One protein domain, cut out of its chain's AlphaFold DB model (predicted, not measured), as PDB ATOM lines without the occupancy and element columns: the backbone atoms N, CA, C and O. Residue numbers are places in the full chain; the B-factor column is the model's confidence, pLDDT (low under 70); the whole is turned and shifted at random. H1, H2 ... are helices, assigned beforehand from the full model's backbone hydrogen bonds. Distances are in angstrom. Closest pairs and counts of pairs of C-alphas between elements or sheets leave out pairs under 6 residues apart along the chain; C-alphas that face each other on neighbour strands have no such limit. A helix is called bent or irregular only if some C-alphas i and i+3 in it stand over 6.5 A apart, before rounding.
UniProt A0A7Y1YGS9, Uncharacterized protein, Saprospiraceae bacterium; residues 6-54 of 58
ATOM      1  N   LYS A   6      15.458  28.309 -21.779       91.19
ATOM      2  CA  LYS A   6      14.345  28.317 -22.744       91.19
ATOM      3  C   LYS A   6      14.249  27.062 -23.624       91.19
ATOM      4  O   LYS A   6      13.179  26.786 -24.144       91.19
ATOM      5  N   TYR A   7      15.348  26.327 -23.806       92.50
ATOM      6  CA  TYR A   7      15.381  25.089 -24.590       92.50
ATOM      7  C   TYR A   7      15.441  23.833 -23.722       92.50
ATOM      8  O   TYR A   7      15.242  22.740 -24.242       92.50
ATOM      9  N   ARG A   8      15.711  23.963 -22.414       90.00
ATOM     10  CA  ARG A   8      15.923  22.820 -21.517       90.00
ATOM     11  C   ARG A   8      14.719  21.884 -21.510       90.00
ATOM     12  O   ARG A   8      14.891  20.692 -21.720       90.00
ATOM     13  N   THR A   9      13.514  22.427 -21.336       92.00
ATOM     14  CA  THR A   9      12.277  21.634 -21.340       92.00
ATOM     15  C   THR A   9      12.088  20.906 -22.664       92.00
ATOM     16  O   THR A   9      11.907  19.699 -22.665       92.00
ATOM     17  N   THR A  10      12.211  21.608 -23.794       95.00
ATOM     18  CA  THR A  10      12.067  20.999 -25.125       95.00
ATOM     19  C   THR A  10      13.071  19.873 -25.357       95.00
ATOM     20  O   THR A  10      12.709  18.829 -25.891       95.00
ATOM     21  N   LEU A  11      14.325  20.069 -24.943       94.56
ATOM     22  CA  LEU A  11      15.369  19.060 -25.090       94.56
ATOM     23  C   LEU A  11      15.116  17.846 -24.199       94.56
ATOM     24  O   LEU A  11      15.259  16.730 -24.679       94.56
ATOM     25  N   LEU A  12      14.709  18.051 -22.944       93.88
ATOM     26  CA  LEU A  12      14.361  16.952 -22.042       93.88
ATOM     27  C   LEU A  12      13.161  16.159 -22.565       93.88
ATOM     28  O   LEU A  12      13.237  14.939 -22.614       93.88
ATOM     29  N   THR A  13      12.111  16.827 -23.049       95.62
ATOM     30  CA  THR A  13      10.946  16.154 -23.639       95.62
ATOM     31  C   THR A  13      11.329  15.328 -24.866       95.62
ATOM     32  O   THR A  13      10.977  14.155 -24.953       95.62
ATOM     33  N   ALA A  14      12.106  15.895 -25.794       96.19
ATOM     34  CA  ALA A  14      12.569  15.155 -26.969       96.19
ATOM     35  C   ALA A  14      13.448  13.951 -26.586       96.19
ATOM     36  O   ALA A  14      13.397  12.898 -27.226       96.19
ATOM     37  N   LEU A  15      14.256  14.098 -25.534       96.25
ATOM     38  CA  LEU A  15      15.097  13.027 -25.023       96.25
ATOM     39  C   LEU A  15      14.262  11.905 -24.391       96.25
ATOM     40  O   LEU A  15      14.514  10.738 -24.675       96.25
ATOM     41  N   GLU A  16      13.251  12.249 -23.593       95.69
ATOM     42  CA  GLU A  16      12.320  11.299 -22.976       95.69
ATOM     43  C   GLU A  16      11.546  10.499 -24.031       95.69
ATOM     44  O   GLU A  16      11.473   9.272 -23.942       95.69
ATOM     45  N   GLU A  17      11.034  11.160 -25.072       97.44
ATOM     46  CA  GLU A  17      10.366  10.487 -26.193       97.44
ATOM     47  C   GLU A  17      11.304   9.503 -26.899       97.44
ATOM     48  O   GLU A  17      10.917   8.371 -27.211       97.44
ATOM     49  N   TYR A  18      12.560   9.896 -27.119       97.19
ATOM     50  CA  TYR A  18      13.521   9.026 -27.782       97.19
ATOM     51  C   TYR A  18      13.958   7.850 -26.896       97.19
ATOM     52  O   TYR A  18      14.038   6.715 -27.371       97.19
ATOM     53  N   MET A  19      14.165   8.080 -25.596       96.19
ATOM     54  CA  MET A  19      14.416   7.017 -24.617       96.19
ATOM     55  C   MET A  19      13.257   6.019 -24.576       96.19
ATOM     56  O   MET A  19      13.489   4.808 -24.573       96.19
ATOM     57  N   TYR A  20      12.014   6.504 -24.626       96.94
ATOM     58  CA  TYR A  20      10.837   5.647 -24.705       96.94
ATOM     59  C   TYR A  20      10.855   4.773 -25.967       96.94
ATOM     60  O   TYR A  20      10.698   3.555 -25.867       96.94
ATOM     61  N   GLN A  21      11.147   5.336 -27.142       97.62
ATOM     62  CA  GLN A  21      11.266   4.560 -28.385       97.62
ATOM     63  C   GLN A  21      12.353   3.479 -28.308       97.62
ATOM     64  O   GLN A  21      12.119   2.337 -28.712       97.62
ATOM     65  N   VAL A  22      13.527   3.805 -27.759       96.69
ATOM     66  CA  VAL A  22      14.611   2.829 -27.557       96.69
ATOM     67  C   VAL A  22      14.168   1.721 -26.599       96.69
ATOM     68  O   VAL A  22      14.437   0.545 -26.854       96.69
ATOM     69  N   SER A  23      13.427   2.063 -25.540       95.62
ATOM     70  CA  SER A  23      12.902   1.084 -24.582       95.62
ATOM     71  C   SER A  23      11.933   0.088 -25.229       95.62
ATOM     72  O   SER A  23      12.015  -1.107 -24.948       95.62
ATOM     73  N   LEU A  24      11.082   0.545 -26.158       96.94
ATOM     74  CA  LEU A  24      10.178  -0.321 -26.918       96.94
ATOM     75  C   LEU A  24      10.963  -1.299 -27.799       96.94
ATOM     76  O   LEU A  24      10.715  -2.502 -27.764       96.94
ATOM     77  N   GLN A  25      11.975  -0.806 -28.516       95.50
ATOM     78  CA  GLN A  25      12.825  -1.649 -29.363       95.50
ATOM     79  C   GLN A  25      13.622  -2.679 -28.550       95.50
ATOM     80  O   GLN A  25      13.822  -3.808 -28.994       95.50
ATOM     81  N   LEU A  26      14.076  -2.320 -27.348       94.00
ATOM     82  CA  LEU A  26      14.731  -3.259 -26.436       94.00
ATOM     83  C   LEU A  26      13.755  -4.289 -25.862       94.00
ATOM     84  O   LEU A  26      14.137  -5.449 -25.685       94.00
ATOM     85  N   ALA A  27      12.509  -3.894 -25.591       94.44
ATOM     86  CA  ALA A  27      11.474  -4.790 -25.092       94.44
ATOM     87  C   ALA A  27      11.145  -5.899 -26.103       94.44
ATOM     88  O   ALA A  27      11.038  -7.059 -25.705       94.44
ATOM     89  N   GLU A  28      11.091  -5.582 -27.400       93.56
ATOM     90  CA  GLU A  28      10.918  -6.570 -28.481       93.56
ATOM     91  C   GLU A  28      12.043  -7.620 -28.523       93.56
ATOM     92  O   GLU A  28      11.836  -8.761 -28.938       93.56
ATOM     93  N   LEU A  29      13.241  -7.252 -28.062       90.75
ATOM     94  CA  LEU A  29      14.431  -8.109 -28.040       90.75
ATOM     95  C   LEU A  29      14.638  -8.814 -26.688       90.75
ATOM     96  O   LEU A  29      15.642  -9.512 -26.490       90.75
ATOM     97  N   LYS A  30      13.722  -8.646 -25.727       87.56
ATOM     98  CA  LYS A  30      13.837  -9.233 -24.388       87.56
ATOM     99  C   LYS A  30      13.729 -10.758 -24.452       87.56
ATOM    100  O   LYS A  30      12.858 -11.312 -25.107       87.56
ATOM    101  N   GLY A  31      14.636 -11.446 -23.757       86.50
ATOM    102  CA  GLY A  31      14.712 -12.914 -23.768       86.50
ATOM    103  C   GLY A  31      15.336 -13.510 -25.035       86.50
ATOM    104  O   GLY A  31      15.632 -14.701 -25.053       86.50
ATOM    105  N   GLN A  32      15.607 -12.695 -26.060       87.81
ATOM    106  CA  GLN A  32      16.353 -13.122 -27.240       87.81
ATOM    107  C   GLN A  32      17.871 -13.110 -26.977       87.81
ATOM    108  O   GLN A  32      18.338 -12.406 -26.066       87.81
ATOM    109  N   PRO A  33      18.666 -13.844 -27.780       87.88
ATOM    110  CA  PRO A  33      20.123 -13.784 -27.727       87.88
ATOM    111  C   PRO A  33      20.659 -12.352 -27.815       87.88
ATOM    112  O   PRO A  33      20.034 -11.458 -28.391       87.88
ATOM    113  N   LEU A  34      21.842 -12.124 -27.245       87.50
ATOM    114  CA  LEU A  34      22.506 -10.826 -27.292       87.50
ATOM    115  C   LEU A  34      23.016 -10.547 -28.716       87.50
ATOM    116  O   LEU A  34      24.148 -10.869 -29.066       87.50
ATOM    117  N   THR A  35      22.156  -9.972 -29.551       92.56
ATOM    118  CA  THR A  35      22.504  -9.561 -30.914       92.56
ATOM    119  C   THR A  35      23.254  -8.229 -30.912       92.56
ATOM    120  O   THR A  35      23.120  -7.433 -29.979       92.56
ATOM    121  N   LYS A  36      23.999  -7.939 -31.990       92.69
ATOM    122  CA  LYS A  36      24.644  -6.626 -32.190       92.69
ATOM    123  C   LYS A  36      23.645  -5.473 -32.053       92.69
ATOM    124  O   LYS A  36      23.912  -4.522 -31.334       92.69
ATOM    125  N   LYS A  37      22.447  -5.627 -32.630       92.00
ATOM    126  CA  LYS A  37      21.351  -4.655 -32.505       92.00
ATOM    127  C   LYS A  37      20.964  -4.402 -31.045       92.00
ATOM    128  O   LYS A  37      20.795  -3.257 -30.644       92.00
ATOM    129  N   ARG A  38      20.845  -5.455 -30.227       92.19
ATOM    130  CA  ARG A  38      20.542  -5.309 -28.795       92.19
ATOM    131  C   ARG A  38      21.662  -4.569 -28.058       92.19
ATOM    132  O   ARG A  38      21.366  -3.699 -27.251       92.19
ATOM    133  N   GLN A  39      22.925  -4.874 -28.361       94.12
ATOM    134  CA  GLN A  39      24.079  -4.175 -27.780       94.12
ATOM    135  C   GLN A  39      24.101  -2.690 -28.159       94.12
ATOM    136  O   GLN A  39      24.310  -1.842 -27.295       94.12
ATOM    137  N   GLU A  40      23.845  -2.370 -29.428       95.81
ATOM    138  CA  GLU A  40      23.760  -0.996 -29.928       95.81
ATOM    139  C   GLU A  40      22.641  -0.215 -29.238       95.81
ATOM    140  O   GLU A  40      22.873   0.898 -28.773       95.81
ATOM    141  N   LEU A  41      21.453  -0.810 -29.099       95.56
ATOM    142  CA  LEU A  41      20.327  -0.179 -28.409       95.56
ATOM    143  C   LEU A  41      20.596   0.027 -26.915       95.56
ATOM    144  O   LEU A  41      20.263   1.079 -26.381       95.56
ATOM    145  N   THR A  42      21.242  -0.927 -26.239       93.94
ATOM    146  CA  THR A  42      21.646  -0.762 -24.835       93.94
ATOM    147  C   THR A  42      22.694   0.338 -24.677       93.94
ATOM    148  O   THR A  42      22.578   1.164 -23.776       93.94
ATOM    149  N   LYS A  43      23.688   0.406 -25.572       96.12
ATOM    150  CA  LYS A  43      24.673   1.498 -25.585       96.12
ATOM    151  C   LYS A  43      23.988   2.846 -25.795       96.12
ATOM    152  O   LYS A  43      24.266   3.796 -25.074       96.12
ATOM    153  N   ARG A  44      23.056   2.907 -26.748       96.62
ATOM    154  CA  ARG A  44      22.271   4.104 -27.047       96.62
ATOM    155  C   ARG A  44      21.444   4.555 -25.849       96.62
ATOM    156  O   ARG A  44      21.409   5.745 -25.570       96.62
ATOM    157  N   GLN A  45      20.806   3.627 -25.138       95.44
ATOM    158  CA  GLN A  45      20.064   3.942 -23.921       95.44
ATOM    159  C   GLN A  45      20.973   4.594 -22.869       95.44
ATOM    160  O   GLN A  45      20.616   5.644 -22.342       95.44
ATOM    161  N   ALA A  46      22.163   4.037 -22.630       96.50
ATOM    162  CA  ALA A  46      23.119   4.600 -21.676       96.50
ATOM    163  C   ALA A  46      23.599   6.010 -22.076       96.50
ATOM    164  O   ALA A  46      23.665   6.902 -21.234       96.50
ATOM    165  N   GLU A  47      23.874   6.239 -23.366       96.88
ATOM    166  CA  GLU A  47      24.239   7.568 -23.888       96.88
ATOM    167  C   GLU A  47      23.117   8.600 -23.668       96.88
ATOM    168  O   GLU A  47      23.388   9.762 -23.364       96.88
ATOM    169  N   LEU A  48      21.851   8.190 -23.810       96.25
ATOM    170  CA  LEU A  48      20.701   9.064 -23.565       96.25
ATOM    171  C   LEU A  48      20.517   9.368 -22.077       96.25
ATOM    172  O   LEU A  48      20.259  10.517 -21.737       96.25
ATOM    173  N   GLU A  49      20.694   8.386 -21.194       95.56
ATOM    174  CA  GLU A  49      20.636   8.586 -19.740       95.56
ATOM    175  C   GLU A  49      21.726   9.562 -19.264       95.56
ATOM    176  O   GLU A  49      21.453  10.479 -18.485       95.56
ATOM    177  N   GLU A  50      22.947   9.436 -19.794       95.38
ATOM    178  CA  GLU A  50      24.033  10.381 -19.521       95.38
ATOM    179  C   GLU A  50      23.678  11.793 -20.008       95.38
ATOM    180  O   GLU A  50      23.820  12.770 -19.267       95.38
ATOM    181  N   LEU A  51      23.143  11.914 -21.228       94.31
ATOM    182  CA  LEU A  51      22.727  13.201 -21.780       94.31
ATOM    183  C   LEU A  51      21.583  13.835 -20.971       94.31
ATOM    184  O   LEU A  51      21.608  15.043 -20.730       94.31
ATOM    185  N   GLN A  52      20.622  13.039 -20.491       94.44
ATOM    186  CA  GLN A  52      19.543  13.502 -19.613       94.44
ATOM    187  C   GLN A  52      20.112  14.093 -18.328       94.44
ATOM    188  O   GLN A  52      19.720  15.191 -17.920       94.44
ATOM    189  N   HIS A  53      21.065  13.391 -17.711       92.81
ATOM    190  CA  HIS A  53      21.742  13.842 -16.504       92.81
ATOM    191  C   HIS A  53      22.490  15.156 -16.739       92.81
ATOM    192  O   HIS A  53      22.355  16.085 -15.941       92.81
ATOM    193  N   LEU A  54      23.222  15.275 -17.849       92.31
ATOM    194  CA  LEU A  54      23.958  16.491 -18.209       92.31
ATOM    195  C   LEU A  54      23.033  17.692 -18.444       92.31
ATOM    196  O   LEU A  54      23.362  18.799 -18.023       92.31
TER     197      LEU A  54
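This is residues 6 to 54 of the 58 residues of an uncharacterized protein of Saprospiraceae bacterium (UniProt A0A7Y1YGS9). This is a helical hairpin: the long helix H1 runs one way, a loop turns the chain round at one end, and H2 folds back beside H1, the two side by side and slightly crossed. H1 is the longer of the two and sticks out past the end of H2 at residue 6, while residues 31 to 36 stand free at the turn. The printed part has 49 residues with two named helices, H1 then H2 along the chain, and no named strand; the class is all helix. The whole is loose, with a radius of gyration of the C-alphas of 12.3 A, and it makes a rod that spans 43 by 16 by 11 A.

H1, residues 6 to 28, and H2, residues 36 to 54, touch, with 13 pairs of C-alphas within 8 A. Their closest C-alphas are those of Met 19 and Gln 45, 6.5 A apart. Centre to centre the two helices are 11.0 A apart. Their lines stand at a shallow tilt of 24 degrees, and they run opposite ways. H1 and H2 form a helical hairpin, two helices that follow each other and touch. In H2 every O i to N i+4 pair is within hydrogen-bond range, and in H1 18 of 19 are.

H1 has 23 residues and measures 35.5 A from C-alpha 6 at (14.345, 28.317, -22.744) to C-alpha 28 at (10.918, -6.570, -28.481). It is irregular: C-alphas 6 and 9 are 7.1 A apart, and its line is a rough one. H2 has 19 residues and measures 27.0 A from its first to its last C-alpha, ending at C-alpha 54 at (23.958, 16.491, -18.209).

The two C-alphas farthest apart are those of Lys 6 and Pro 33, 42.8 A. The C-alphas of Lys 6 and Leu 54, the first and last printed, are 15.9 A apart. The link from H1 to H2, with 7 residues between them, is short. The printed part has no cut. The mean pLDDT of the printed part is 94.0, and no printed residue is under 70.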